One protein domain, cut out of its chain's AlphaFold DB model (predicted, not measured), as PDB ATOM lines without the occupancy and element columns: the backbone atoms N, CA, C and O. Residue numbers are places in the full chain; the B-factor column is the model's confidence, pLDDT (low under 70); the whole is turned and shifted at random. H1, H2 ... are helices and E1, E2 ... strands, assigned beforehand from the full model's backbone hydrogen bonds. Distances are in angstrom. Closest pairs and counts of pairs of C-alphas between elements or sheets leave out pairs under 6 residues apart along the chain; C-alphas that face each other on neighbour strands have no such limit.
ATOM      1  N   LEU A  21     141.139 166.771 129.113       83.12
ATOM      2  CA  LEU A  21     140.011 167.654 129.353       83.12
ATOM      3  C   LEU A  21     140.321 169.061 128.860       83.12
ATOM      4  O   LEU A  21     141.348 169.621 129.226       83.12
ATOM      5  N   ASN A  22     139.394 169.653 128.109       83.25
ATOM      6  CA  ASN A  22     139.409 171.087 127.825       83.25
ATOM      7  C   ASN A  22     138.819 171.825 129.028       83.25
ATOM      8  O   ASN A  22     137.606 171.798 129.228       83.25
ATOM      9  N   VAL A  23     139.661 172.462 129.826       82.81
ATOM     10  CA  VAL A  23     139.297 173.202 131.045       82.81
ATOM     11  C   VAL A  23     139.837 174.616 130.928       82.81
ATOM     12  O   VAL A  23     140.737 174.851 130.139       82.81
ATOM     13  N   GLN A  24     139.245 175.562 131.649       86.94
ATOM     14  CA  GLN A  24     139.715 176.943 131.673       86.94
ATOM     15  C   GLN A  24     139.664 177.428 133.110       86.94
ATOM     16  O   GLN A  24     138.575 177.637 133.639       86.94
ATOM     17  N   PHE A  25     140.827 177.549 133.736       84.56
ATOM     18  CA  PHE A  25     140.973 178.110 135.073       84.56
ATOM     19  C   PHE A  25     142.336 178.782 135.199       84.56
ATOM     20  O   PHE A  25     143.284 178.418 134.493       84.56
ATOM     21  N   ASP A  26     142.403 179.766 136.083       88.31
ATOM     22  CA  ASP A  26     143.622 180.517 136.340       88.31
ATOM     23  C   ASP A  26     144.526 179.730 137.283       88.31
ATOM     24  O   ASP A  26     144.066 178.989 138.155       88.31
ATOM     25  N   ILE A  27     145.828 179.855 137.067       88.00
ATOM     26  CA  ILE A  27     146.847 179.136 137.817       88.00
ATOM     27  C   ILE A  27     148.024 180.062 138.090       88.00
ATOM     28  O   ILE A  27     148.394 180.873 137.241       88.00
ATOM     29  N   ALA A  28     148.618 179.936 139.269       89.25
ATOM     30  CA  ALA A  28     149.823 180.658 139.634       89.25
ATOM     31  C   ALA A  28     151.027 179.713 139.636       89.25
ATOM     32  O   ALA A  28     150.962 178.585 140.129       89.25
ATOM     33  N   PHE A  29     152.129 180.201 139.083       88.50
ATOM     34  CA  PHE A  29     153.431 179.557 139.065       88.50
ATOM     35  C   PHE A  29     154.425 180.401 139.847       88.50
ATOM     36  O   PHE A  29     154.365 181.628 139.818       88.50
ATOM     37  N   ILE A  30     155.362 179.732 140.493       88.56
ATOM     38  CA  ILE A  30     156.555 180.299 141.095       88.56
ATOM     39  C   ILE A  30     157.716 179.844 140.221       88.56
ATOM     40  O   ILE A  30     157.857 178.649 139.939       88.56
ATOM     41  N   LEU A  31     158.520 180.794 139.761       85.75
ATOM     42  CA  LEU A  31     159.731 180.481 139.022       85.75
ATOM     43  C   LEU A  31     160.793 179.928 139.966       85.75
ATOM     44  O   LEU A  31     161.180 180.577 140.937       85.75
ATOM     45  N   GLU A  32     161.283 178.738 139.659       78.44
ATOM     46  CA  GLU A  32     162.550 178.247 140.183       78.44
ATOM     47  C   GLU A  32     163.667 178.679 139.222       78.44
ATOM     48  O   GLU A  32     163.395 178.991 138.060       78.44
ATOM     49  N   GLY A  33     164.907 178.751 139.714       68.75
ATOM     50  CA  GLY A  33     166.059 179.259 138.960       68.75
ATOM     51  C   GLY A  33     166.216 178.664 137.553       68.75
ATOM     52  O   GLY A  33     165.627 177.631 137.205       68.75
ATOM     53  N   SER A  34     167.009 179.342 136.726       64.81
ATOM     54  CA  SER A  34     167.221 178.951 135.335       64.81
ATOM     55  C   SER A  34     167.762 177.522 135.221       64.81
ATOM     56  O   SER A  34     168.537 177.034 136.052       64.81
ATOM     57  N   ILE A  35     167.331 176.818 134.174       63.22
ATOM     58  CA  ILE A  35     167.882 175.506 133.840       63.22
ATOM     59  C   ILE A  35     169.307 175.754 133.328       63.22
ATOM     60  O   ILE A  35     169.494 176.153 132.183       63.22
ATOM     61  N   ASP A  48     167.545 186.827 138.542       61.06
ATOM     62  CA  ASP A  48     166.625 187.849 139.084       61.06
ATOM     63  C   ASP A  48     165.128 187.482 139.045       61.06
ATOM     64  O   ASP A  48     164.294 188.225 139.566       61.06
ATOM     65  N   LEU A  49     164.757 186.354 138.432       69.06
ATOM     66  CA  LEU A  49     163.353 185.929 138.317       69.06
ATOM     67  C   LEU A  49     162.980 184.796 139.282       69.06
ATOM     68  O   LEU A  49     161.800 184.462 139.408       69.06
ATOM     69  N   ALA A  50     163.952 184.201 139.983       76.00
ATOM     70  CA  ALA A  50     163.686 183.135 140.941       76.00
ATOM     71  C   ALA A  50     162.797 183.641 142.094       76.00
ATOM     72  O   ALA A  50     163.044 184.683 142.699       76.00
ATOM     73  N   GLY A  51     161.734 182.898 142.402       77.38
ATOM     74  CA  GLY A  51     160.726 183.278 143.393       77.38
ATOM     75  C   GLY A  51     159.657 184.248 142.881       77.38
ATOM     76  O   GLY A  51     158.738 184.580 143.631       77.38
ATOM     77  N   GLN A  52     159.725 184.691 141.621       83.81
ATOM     78  CA  GLN A  52     158.673 185.512 141.035       83.81
ATOM     79  C   GLN A  52     157.412 184.683 140.769       83.81
ATOM     80  O   GLN A  52     157.469 183.556 140.270       83.81
ATOM     81  N   TYR A  53     156.264 185.294 141.061       85.38
ATOM     82  CA  TYR A  53     154.952 184.747 140.752       85.38
ATOM     83  C   TYR A  53     154.510 185.132 139.344       85.38
ATOM     84  O   TYR A  53     154.559 186.301 138.954       85.38
ATOM     85  N   ILE A  54     154.020 184.144 138.605       85.50
ATOM     86  CA  ILE A  54     153.464 184.299 137.268       85.50
ATOM     87  C   ILE A  54     152.087 183.662 137.243       85.50
ATOM     88  O   ILE A  54     151.927 182.479 137.528       85.50
ATOM     89  N   THR A  55     151.088 184.434 136.844       84.81
ATOM     90  CA  THR A  55     149.747 183.914 136.585       84.81
ATOM     91  C   THR A  55     149.637 183.473 135.133       84.81
ATOM     92  O   THR A  55     149.976 184.230 134.225       84.81
ATOM     93  N   GLY A  56     149.129 182.268 134.914       83.69
ATOM     94  CA  GLY A  56     148.760 181.755 133.604       83.69
ATOM     95  C   GLY A  56     147.346 181.194 133.619       83.69
ATOM     96  O   GLY A  56     146.658 181.187 134.641       83.69
ATOM     97  N   ARG A  57     146.915 180.676 132.471       86.31
ATOM     98  CA  ARG A  57     145.596 180.056 132.327       86.31
ATOM     99  C   ARG A  57     145.717 178.652 131.773       86.31
ATOM    100  O   ARG A  57     146.273 178.472 130.694       86.31
ATOM    101  N   VAL A  58     145.190 177.654 132.480       87.50
ATOM    102  CA  VAL A  58     145.171 176.263 132.007       87.50
ATOM    103  C   VAL A  58     144.056 176.094 130.982       87.50
ATOM    104  O   VAL A  58     142.900 176.344 131.296       87.50
ATOM    105  N   LEU A  59     144.399 175.630 129.780       85.88
ATOM    106  CA  LEU A  59     143.483 175.364 128.662       85.88
ATOM    107  C   LEU A  59     143.110 173.888 128.521       85.88
ATOM    108  O   LEU A  59     142.042 173.524 128.014       85.88
ATOM    109  N   ASN A  60     144.027 173.004 128.907       86.50
ATOM    110  CA  ASN A  60     143.739 171.586 128.990       86.50
ATOM    111  C   ASN A  60     144.543 170.911 130.092       86.50
ATOM    112  O   ASN A  60     145.609 171.382 130.483       86.50
ATOM    113  N   LEU A  61     144.005 169.794 130.566       88.00
ATOM    114  CA  LEU A  61     144.607 168.970 131.600       88.00
ATOM    115  C   LEU A  61     144.439 167.494 131.244       88.00
ATOM    116  O   LEU A  61     143.387 167.071 130.762       88.00
ATOM    117  N   SER A  62     145.467 166.694 131.500       85.75
ATOM    118  CA  SER A  62     145.393 165.234 131.436       85.75
ATOM    119  C   SER A  62     145.930 164.593 132.698       85.75
ATOM    120  O   SER A  62     146.836 165.120 133.340       85.75
ATOM    121  N   ALA A  63     145.395 163.410 132.991       78.31
ATOM    122  CA  ALA A  63     145.799 162.600 134.130       78.31
ATOM    123  C   ALA A  63     147.254 162.121 134.040       78.31
ATOM    124  O   ALA A  63     147.888 161.926 135.066       78.31
ATOM    125  N   GLY A  64     147.805 162.013 132.826       76.19
ATOM    126  CA  GLY A  64     149.213 161.685 132.590       76.19
ATOM    127  C   GLY A  64     150.183 162.823 132.914       76.19
ATOM    128  O   GLY A  64     151.225 162.925 132.269       76.19
ATOM    129  N   GLY A  65     149.803 163.728 133.819       80.56
ATOM    130  CA  GLY A  65     150.636 164.831 134.273       80.56
ATOM    131  C   GLY A  65     150.989 165.823 133.176       80.56
ATOM    132  O   GLY A  65     152.145 166.204 133.050       80.56
ATOM    133  N   ARG A  66     150.032 166.216 132.331       83.06
ATOM    134  CA  ARG A  66     150.277 167.279 131.342       83.06
ATOM    135  C   ARG A  66     149.184 168.319 131.360       83.06
ATOM    136  O   ARG A  66     148.006 167.959 131.418       83.06
ATOM    137  N   ALA A  67     149.597 169.568 131.202       84.31
ATOM    138  CA  ALA A  67     148.715 170.708 131.041       84.31
ATOM    139  C   ALA A  67     149.149 171.561 129.846       84.31
ATOM    140  O   ALA A  67     150.299 171.511 129.411       84.31
ATOM    141  N   LEU A  68     148.219 172.337 129.308       81.25
ATOM    142  CA  LEU A  68     148.494 173.374 128.320       81.25
ATOM    143  C   LEU A  68     148.123 174.719 128.937       81.25
ATOM    144  O   LEU A  68     147.029 174.826 129.488       81.25
ATOM    145  N   THR A  69     149.004 175.711 128.847       80.06
ATOM    146  CA  THR A  69     148.856 176.993 129.552       80.06
ATOM    147  C   THR A  69     149.085 178.193 128.646       80.06
ATOM    148  O   THR A  69     149.884 178.115 127.719       80.06
ATOM    149  N   GLU A  70     148.388 179.302 128.881       80.62
ATOM    150  CA  GLU A  70     148.649 180.576 128.197       80.62
ATOM    151  C   GLU A  70     149.726 181.399 128.926       80.62
ATOM    152  O   GLU A  70     149.849 181.326 130.150       80.62
ATOM    153  N   GLN A  71     150.512 182.147 128.134       69.94
ATOM    154  CA  GLN A  71     151.607 183.045 128.539       69.94
ATOM    155  C   GLN A  71     151.219 184.024 129.671       69.94
ATOM    156  O   GLN A  71     150.042 184.372 129.773       69.94
ATOM    157  N   PRO A  72     152.192 184.526 130.470       63.34
ATOM    158  CA  PRO A  72     153.638 184.548 130.209       63.34
ATOM    159  C   PRO A  72     154.441 183.583 131.093       63.34
ATOM    160  O   PRO A  72     155.089 184.003 132.039       63.34
ATOM    161  N   VAL A  73     154.452 182.289 130.775       65.69
ATOM    162  CA  VAL A  73     155.312 181.319 131.472       65.69
ATOM    163  C   VAL A  73     156.643 181.183 130.704       65.69
ATOM    164  O   VAL A  73     156.619 180.809 129.531       65.69
ATOM    165  N   PRO A  74     157.809 181.512 131.283       69.56
ATOM    166  CA  PRO A  74     159.090 181.379 130.591       69.56
ATOM    167  C   PRO A  74     159.469 179.901 130.427       69.56
ATOM    168  O   PRO A  74     159.308 179.098 131.343       69.56
ATOM    169  N   SER A  75     159.982 179.533 129.252       70.75
ATOM    170  CA  SER A  75     160.359 178.150 128.918       70.75
ATOM    171  C   SER A  75     161.709 177.708 129.486       70.75
ATOM    172  O   SER A  75     161.979 176.514 129.527       70.75
ATOM    173  N   THR A  76     162.549 178.650 129.919       71.00
ATOM    174  CA  THR A  76     163.936 178.411 130.365       71.00
ATOM    175  C   THR A  76     164.076 178.132 131.863       71.00
ATOM    176  O   THR A  76     165.185 177.945 132.357       71.00
ATOM    177  N   HIS A  77     162.965 178.129 132.598       73.25
ATOM    178  CA  HIS A  77     162.951 178.017 134.052       73.25
ATOM    179  C   HIS A  77     162.186 176.774 134.484       73.25
ATOM    180  O   HIS A  77     161.220 176.355 133.837       73.25
ATOM    181  N   LYS A  78     162.595 176.209 135.620       81.44
ATOM    182  CA  LYS A  78     161.748 175.254 136.327       81.44
ATOM    183  C   LYS A  78     160.571 175.997 136.946       81.44
ATOM    184  O   LYS A  78     160.689 177.146 137.365       81.44
ATOM    185  N   LEU A  79     159.417 175.347 136.970       87.25
ATOM    186  CA  LEU A  79     158.185 175.961 137.449       87.25
ATOM    187  C   LEU A  79     157.631 175.162 138.607       87.25
ATOM    188  O   LEU A  79     157.552 173.936 138.547       87.25
ATOM    189  N   HIS A  80     157.151 175.862 139.619       89.75
ATOM    190  CA  HIS A  80     156.387 175.267 140.700       89.75
ATOM    191  C   HIS A  80     154.981 175.848 140.709       89.75
ATOM    192  O   HIS A  80     154.816 177.059 140.648       89.75
ATOM    193  N   ILE A  81     153.945 175.014 140.745       89.38
ATOM    194  CA  ILE A  81     152.574 175.516 140.888       89.38
ATOM    195  C   ILE A  81     152.399 175.998 142.326       89.38
ATOM    196  O   ILE A  81     152.699 175.250 143.259       89.38
ATOM    197  N   ASP A  82     151.873 177.207 142.516       89.25
ATOM    198  CA  ASP A  82     151.616 177.761 143.845       89.25
ATOM    199  C   ASP A  82     150.797 176.773 144.693       89.25
ATOM    200  O   ASP A  82     149.764 176.252 144.268       89.25
ATOM    201  N   SER A  83     151.259 176.510 145.915       88.12
ATOM    202  CA  SER A  83     150.590 175.665 146.908       88.12
ATOM    203  C   SER A  83     149.107 175.997 147.147       88.12
ATOM    204  O   SER A  83     148.340 175.107 147.517       88.12
ATOM    205  N   THR A  84     148.692 177.240 146.903       87.50
ATOM    206  CA  THR A  84     147.309 177.713 147.052       87.50
ATOM    207  C   THR A  84     146.378 177.226 145.936       87.50
ATOM    208  O   THR A  84     145.167 177.135 146.150       87.50
ATOM    209  N   CYS A  85     146.917 176.820 144.777       85.62
ATOM    210  CA  CYS A  85     146.167 176.315 143.622       85.62
ATOM    211  C   CYS A  85     145.621 174.892 143.862       85.62
ATOM    212  O   CYS A  85     146.069 173.901 143.281       85.62
ATOM    213  N   THR A  86     144.647 174.775 144.760       83.88
ATOM    214  CA  THR A  86     144.042 173.498 145.177       83.88
ATOM    215  C   THR A  86     142.758 173.147 144.422       83.88
ATOM    216  O   THR A  86     142.266 172.022 144.531       83.88
ATOM    217  N   GLN A  87     142.218 174.096 143.658       80.56
ATOM    218  CA  GLN A  87     140.988 173.982 142.881       80.56
ATOM    219  C   GLN A  87     141.228 174.455 141.439       80.56
ATOM    220  O   GLN A  87     142.220 175.134 141.186       80.56
ATOM    221  N   PRO A  88     140.375 174.067 140.472       79.62
ATOM    222  CA  PRO A  88     139.408 172.963 140.555       79.62
ATOM    223  C   PRO A  88     140.091 171.583 140.619       79.62
ATOM    224  O   PRO A  88     139.437 170.564 140.824       79.62
ATOM    225  N   PHE A  89     141.414 171.544 140.444       85.25
ATOM    226  CA  PHE A  89     142.244 170.358 140.596       85.25
ATOM    227  C   PHE A  89     143.334 170.637 141.642       85.25
ATOM    228  O   PHE A  89     143.836 171.760 141.690       85.25
ATOM    229  N   PRO A  90     143.743 169.640 142.449       87.06
ATOM    230  CA  PRO A  90     144.734 169.809 143.510       87.06
ATOM    231  C   PRO A  90     146.155 169.858 142.930       87.06
ATOM    232  O   PRO A  90     146.953 168.940 143.126       87.06
ATOM    233  N   LEU A  91     146.447 170.909 142.163       88.38
ATOM    234  CA  LEU A  91     147.707 171.070 141.440       88.38
ATOM    235  C   LEU A  91     148.797 171.763 142.264       88.38
ATOM    236  O   LEU A  91     149.964 171.729 141.885       88.38
ATOM    237  N   GLY A  92     148.426 172.369 143.390       88.38
ATOM    238  CA  GLY A  92     149.332 173.144 144.220       88.38
ATOM    239  C   GLY A  92     150.551 172.356 144.687       88.38
ATOM    240  O   GLY A  92     150.460 171.214 145.154       88.38
ATOM    241  N   GLY A  93     151.716 172.977 144.560       88.00
ATOM    242  CA  GLY A  93     153.000 172.409 144.936       88.00
ATOM    243  C   GLY A  93     153.529 171.335 143.982       88.00
ATOM    244  O   GLY A  93     154.403 170.565 144.382       88.00
ATOM    245  N   ILE A  94     152.993 171.212 142.767       89.31
ATOM    246  CA  ILE A  94     153.532 170.313 141.737       89.31
ATOM    247  C   ILE A  94     154.623 171.043 140.950       89.31
ATOM    248  O   ILE A  94     154.406 172.146 140.448       89.31
ATOM    249  N   GLN A  95     155.781 170.401 140.818       89.44
ATOM    250  CA  GLN A  95     156.851 170.870 139.945       89.44
ATOM    251  C   GLN A  95     156.516 170.537 138.491       89.44
ATOM    252  O   GLN A  95     155.954 169.482 138.185       89.44
ATOM    253  N   CYS A  96     156.810 171.471 137.600       88.06
ATOM    254  CA  CYS A  96     156.460 171.413 136.197       88.06
ATOM    255  C   CYS A  96     157.677 171.722 135.331       88.06
ATOM    256  O   CYS A  96     158.435 172.655 135.588       88.06
ATOM    257  N   GLU A  97     157.780 170.981 134.239       84.19
ATOM    258  CA  GLU A  97     158.747 171.191 133.176       84.19
ATOM    259  C   GLU A  97     158.030 171.703 131.926       84.19
ATOM    260  O   GLU A  97     156.988 171.169 131.514       84.19
ATOM    261  N   VAL A  98     158.592 172.733 131.296       83.12
ATOM    262  CA  VAL A  98     158.088 173.255 130.026       83.12
ATOM    263  C   VAL A  98     158.610 172.375 128.896       83.12
ATOM    264  O   VAL A  98     159.801 172.327 128.626       83.12
ATOM    265  N   MET A  99     157.711 171.666 128.215       77.19
ATOM    266  CA  MET A  99     158.097 170.707 127.177       77.19
ATOM    267  C   MET A  99     158.230 171.331 125.792       77.19
ATOM    268  O   MET A  99     159.080 170.910 125.015       77.19
ATOM    269  N   GLN A 100     157.348 172.274 125.458       69.25
ATOM    270  CA  GLN A 100     157.365 173.015 124.196       69.25
ATOM    271  C   GLN A 100     156.684 174.371 124.400       69.25
ATOM    272  O   GLN A 100     155.511 174.423 124.784       69.25
ATOM    273  N   GLY A 101     157.408 175.448 124.097       57.72
ATOM    274  CA  GLY A 101     156.835 176.712 123.646       57.72
ATOM    275  C   GLY A 101     157.014 176.790 122.144       57.72
ATOM    276  O   GLY A 101     158.085 176.462 121.645       57.72
ATOM    277  N   SER A 102     155.971 177.128 121.389       50.38
ATOM    278  CA  SER A 102     156.203 177.383 119.969       50.38
ATOM    279  C   SER A 102     156.860 178.756 119.839       50.38
ATOM    280  O   SER A 102     156.234 179.755 120.193       50.38
ATOM    281  N   ASP A 103     158.066 178.804 119.278       47.50
ATOM    282  CA  ASP A 103     158.801 180.043 118.964       47.50
ATOM    283  C   ASP A 103     158.147 180.877 117.846       47.50
ATOM    284  O   ASP A 103     158.650 181.916 117.414       47.50
ATOM    285  N   THR A 104     156.980 180.458 117.362       44.81
ATOM    286  CA  THR A 104     156.146 181.241 116.456       44.81
ATOM    287  C   THR A 104     155.499 182.408 117.197       44.81
ATOM    288  O   THR A 104     154.370 182.317 117.656       44.81
ATOM    289  N   SER A 105     156.243 183.512 117.297       49.03
ATOM    290  CA  SER A 105     155.744 184.895 117.220       49.03
ATOM    291  C   SER A 105     154.362 185.129 117.857       49.03
ATOM    292  O   SER A 105     153.372 185.306 117.153       49.03
ATOM    293  N   GLY A 106     154.321 185.184 119.191       53.00
ATOM    294  CA  GLY A 106     153.200 185.731 119.962       53.00
ATOM    295  C   GLY A 106     152.102 184.727 120.335       53.00
ATOM    296  O   GLY A 106     151.405 184.193 119.483       53.00
ATOM    297  N   SER A 107     151.917 184.541 121.646       57.84
ATOM    298  CA  SER A 107     150.748 183.925 122.298       57.84
ATOM    299  C   SER A 107     150.459 182.438 122.058       57.84
ATOM    300  O   SER A 107     149.328 182.000 122.279       57.84
ATOM    301  N   ALA A 108     151.426 181.630 121.631       67.25
ATOM    302  CA  ALA A 108     151.193 180.193 121.585       67.25
ATOM    303  C   ALA A 108     151.169 179.585 122.997       67.25
ATOM    304  O   ALA A 108     152.001 179.942 123.837       67.25
ATOM    305  N   PRO A 109     150.239 178.658 123.271       74.06
ATOM    306  CA  PRO A 109     150.143 178.050 124.581       74.06
ATOM    307  C   PRO A 109     151.288 177.056 124.827       74.06
ATOM    308  O   PRO A 109     151.714 176.325 123.931       74.06
ATOM    309  N   LEU A 110     151.762 177.018 126.066       80.69
ATOM    310  CA  LEU A 110     152.897 176.233 126.536       80.69
ATOM    311  C   LEU A 110     152.435 174.890 127.075       80.69
ATOM    312  O   LEU A 110     151.520 174.824 127.903       80.69
ATOM    313  N   GLN A 111     153.078 173.810 126.631       85.94
ATOM    314  CA  GLN A 111     152.803 172.483 127.169       85.94
ATOM    315  C   GLN A 111     153.685 172.213 128.390       85.94
ATOM    316  O   GLN A 111     154.907 172.161 128.274       85.94
ATOM    317  N   LEU A 112     153.050 171.965 129.532       87.31
ATOM    318  CA  LEU A 112     153.689 171.590 130.787       87.31
ATOM    319  C   LEU A 112     153.622 170.077 131.004       87.31
ATOM    320  O   LEU A 112     152.620 169.430 130.667       87.31
ATOM    321  N   ARG A 113     154.673 169.526 131.610       88.31
ATOM    322  CA  ARG A 113     154.729 168.173 132.166       88.31
ATOM    323  C   ARG A 113     154.921 168.268 133.677       88.31
ATOM    324  O   ARG A 113     155.821 168.952 134.131       88.31
ATOM    325  N   PHE A 114     154.080 167.585 134.439       89.69
ATOM    326  CA  PHE A 114     154.187 167.488 135.889       89.69
ATOM    327  C   PHE A 114     155.281 166.484 136.240       89.69
ATOM    328  O   PHE A 114     155.252 165.340 135.776       89.69
ATOM    329  N   GLU A 115     156.234 166.911 137.053       87.00
ATOM    330  CA  GLU A 115     157.312 166.067 137.544       87.00
ATOM    331  C   GLU A 115     156.850 165.273 138.771       87.00
ATOM    332  O   GLU A 115     156.171 165.797 139.655       87.00
ATOM    333  N   ALA A 116     157.218 163.988 138.807       76.38
ATOM    334  CA  ALA A 116     157.108 163.108 139.973       76.38
ATOM    335  C   ALA A 116     155.772 163.191 140.747       76.38
ATOM    336  O   ALA A 116     155.754 163.282 141.977       76.38
ATOM    337  N   LEU A 117     154.636 163.125 140.039       81.69
ATOM    338  CA  LEU A 117     153.327 163.001 140.686       81.69
ATOM    339  C   LEU A 117     153.319 161.797 141.633       81.69
ATOM    340  O   LEU A 117     153.611 160.672 141.227       81.69
ATOM    341  N   SER A 118     152.937 162.018 142.892       84.44
ATOM    342  CA  SER A 118     152.718 160.897 143.801       84.44
ATOM    343  C   SER A 118     151.552 160.034 143.292       84.44
ATOM    344  O   SER A 118     150.580 160.580 142.757       84.44
ATOM    345  N   PRO A 119     151.575 158.703 143.500       84.69
ATOM    346  CA  PRO A 119     150.491 157.825 143.048       84.69
ATOM    347  C   PRO A 119     149.113 158.220 143.594       84.69
ATOM    348  O   PRO A 119     148.091 158.009 142.945       84.69
ATOM    349  N   GLU A 120     149.066 158.794 144.797       85.88
ATOM    350  CA  GLU A 120     147.834 159.307 145.401       85.88
ATOM    351  C   GLU A 120     147.293 160.511 144.626       85.88
ATOM    352  O   GLU A 120     146.123 160.515 144.244       85.88
ATOM    353  N   ARG A 121     148.154 161.490 144.316       82.69
ATOM    354  CA  ARG A 121     147.783 162.672 143.528       82.69
ATOM    355  C   ARG A 121     147.381 162.307 142.106       82.69
ATOM    356  O   ARG A 121     146.384 162.827 141.613       82.69
ATOM    357  N   GLU A 122     148.108 161.396 141.465       85.38
ATOM    358  CA  GLU A 122     147.763 160.896 140.133       85.38
ATOM    359  C   GLU A 122     146.362 160.268 140.130       85.38
ATOM    360  O   GLU A 122     145.517 160.636 139.314       85.38
ATOM    361  N   ARG A 123     146.059 159.387 141.096       85.62
ATOM    362  CA  ARG A 123     144.724 158.779 141.236       85.62
ATOM    363  C   ARG A 123     143.635 159.822 141.471       85.62
ATOM    364  O   ARG A 123     142.581 159.730 140.844       85.62
ATOM    365  N   SER A 124     143.874 160.811 142.332       85.06
ATOM    366  CA  SER A 124     142.924 161.904 142.562       85.06
ATOM    367  C   SER A 124     142.683 162.725 141.295       85.06
ATOM    368  O   SER A 124     141.533 163.023 140.978       85.06
ATOM    369  N   LEU A 125     143.730 163.037 140.523       84.88
ATOM    370  CA  LEU A 125     143.599 163.722 139.235       84.88
ATOM    371  C   LEU A 125     142.807 162.884 138.230       84.88
ATOM    372  O   LEU A 125     141.882 163.408 137.616       84.88
ATOM    373  N   VAL A 126     143.099 161.585 138.094       85.38
ATOM    374  CA  VAL A 126     142.325 160.661 137.244       85.38
ATOM    375  C   VAL A 126     140.842 160.685 137.626       85.38
ATOM    376  O   VAL A 126     139.983 160.830 136.753       85.38
ATOM    377  N   GLN A 127     140.535 160.569 138.920       85.06
ATOM    378  CA  GLN A 127     139.162 160.562 139.425       85.06
ATOM    379  C   GLN A 127     138.438 161.880 139.140       85.06
ATOM    380  O   GLN A 127     137.330 161.851 138.609       85.06
ATOM    381  N   LEU A 128     139.059 163.024 139.439       84.31
ATOM    382  CA  LEU A 128     138.473 164.345 139.193       84.31
ATOM    383  C   LEU A 128     138.271 164.605 137.702       84.31
ATOM    384  O   LEU A 128     137.233 165.126 137.300       84.31
ATOM    385  N   ILE A 129     139.222 164.193 136.864       84.75
ATOM    386  CA  ILE A 129     139.101 164.290 135.409       84.75
ATOM    387  C   ILE A 129     137.895 163.474 134.928       84.75
ATOM    388  O   ILE A 129     137.074 163.970 134.157       84.75
ATOM    389  N   TYR A 130     137.737 162.243 135.415       82.88
ATOM    390  CA  TYR A 130     136.591 161.406 135.071       82.88
ATOM    391  C   TYR A 130     135.259 161.996 135.566       82.88
ATOM    392  O   TYR A 130     134.282 162.055 134.817       82.88
ATOM    393  N   GLN A 131     135.216 162.497 136.803       83.19
ATOM    394  CA  GLN A 131     134.040 163.177 137.354       83.19
ATOM    395  C   GLN A 131     133.671 164.409 136.528       83.19
ATOM    396  O   GLN A 131     132.509 164.578 136.174       83.19
ATOM    397  N   TYR A 132     134.647 165.231 136.144       79.69
ATOM    398  CA  TYR A 132     134.414 166.430 135.347       79.69
ATOM    399  C   TYR A 132     133.881 166.104 133.943       79.69
ATOM    400  O   TYR A 132     133.022 166.817 133.430       79.69
ATOM    401  N   GLN A 133     134.325 165.006 133.319       77.06
ATOM    402  CA  GLN A 133     133.739 164.528 132.058       77.06
ATOM    403  C   GLN A 133     132.258 164.174 132.212       77.06
ATOM    404  O   GLN A 133     131.440 164.548 131.369       77.06
ATOM    405  N   ASN A 134     131.919 163.459 133.286       76.88
ATOM    406  CA  ASN A 134     130.544 163.068 133.567       76.88
ATOM    407  C   ASN A 134     129.684 164.287 133.917       76.88
ATOM    408  O   ASN A 134     128.583 164.422 133.388       76.88
ATOM    409  N   ASN A 135     130.210 165.208 134.724       71.44
ATOM    410  CA  ASN A 135     129.508 166.416 135.140       71.44
ATOM    411  C   ASN A 135     129.387 167.434 134.013       71.44
ATOM    412  O   ASN A 135     128.391 168.122 133.964       71.44
ATOM    413  N   ARG A 136     130.285 167.503 133.024       60.66
ATOM    414  CA  ARG A 136     130.057 168.356 131.840       60.66
ATOM    415  C   ARG A 136     128.880 167.924 130.964       60.66
ATOM    416  O   ARG A 136     128.463 168.700 130.107       60.66
ATOM    417  N   ARG A 137     128.306 166.736 131.181       53.16
ATOM    418  CA  ARG A 137     126.970 166.414 130.651       53.16
ATOM    419  C   ARG A 137     125.838 167.156 131.388       53.16
ATOM    420  O   ARG A 137     124.751 167.237 130.832       53.16
TER     421      ARG A 137
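Overview. This is residues 21 to 35 and 48 to 137 of the 147 residues of the protein "PilZ domain-containing protein" of Candidatus Handelsmanbacteria bacterium (UniProt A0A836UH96). The domain is a small closed barrel of six antiparallel strands, with one helix, H1, set at one end of it near Leu 21 of E1 and Ser 62 of E2. Round the ring run E1, E2, E3, E6, E5, E4 and back to E1, and the long link of residues 82 to 94 loops out toward the same end as H1. The printed part has 105 residues with six named strands and then one named helix, in the order E1 E2 E3 E4 E5 E6 H1, a mixed class of helices and strands. It is compact, with a radius of gyration of the C-alphas of 13.5 A, and the C-alphas span 42 by 28 by 19 A.

Along the chain. E1, residues 21 to 34, is the longest strand, 30.1 A from C-alpha 21 at (140.011, 167.654, 129.353) to C-alpha 34, and it bends by 87 degrees at residue 24. E2, residues 53 to 62, is 23.6 A long and bends by 78 degrees at residue 59. E3 is residues 66 to 70, E4 residues 77 to 81, E5 residues 95 to 100, 15.9 A long, and E6 residues 110 to 114. H1, residues 119 to 135, runs 24.0 A and ends with C-alpha 135 at (129.508, 166.416, 135.140).

Arrangement. In the barrel E2 lies on one side of E1, with N 27 and O 56 2.9 A apart, and E4 on the other side, with N 30 and O 80 2.7 A apart. E2 and E3 form a hairpin, N 59 to O 68 being 2.8 A. E3 and E6 are antiparallel neighbours, with N 110 and O 69 2.7 A apart. E4, E5 and E6 form a meander, each strand the antiparallel neighbour of the one before, with N 96 to O 79 at 2.7 A and N 113 to O 97 at 2.8 A. With E3, the antiparallel neighbour of E6, they form a Greek key, four strands in a row of which the first neighbours the fourth. These N and O pairs are within hydrogen-bond range. E5 is staggered, pairing with E4 over residues 95 to 96 and with E6 over 96 to 100. H1 is on the barrel; its closest C-alphas to E1 are those of Ile 129 and Leu 21, 7.0 A apart. In H1 every O i to N i+4 pair is within hydrogen-bond range.

Size, cuts and confidence. The C-alphas of Asp 48 and Arg 137, the two farthest apart, are 45.9 A apart. Residues 36 to 47 are not printed, and C-alphas 35 and 48 are 13.5 A apart across this cut. The link E4 to E5, 13 residues, is long. The mean pLDDT of the printed part is 79.2, and it is under 70 at residues 33 to 35, 48 to 49, 71 to 74, 100 to 108 and 136 to 137.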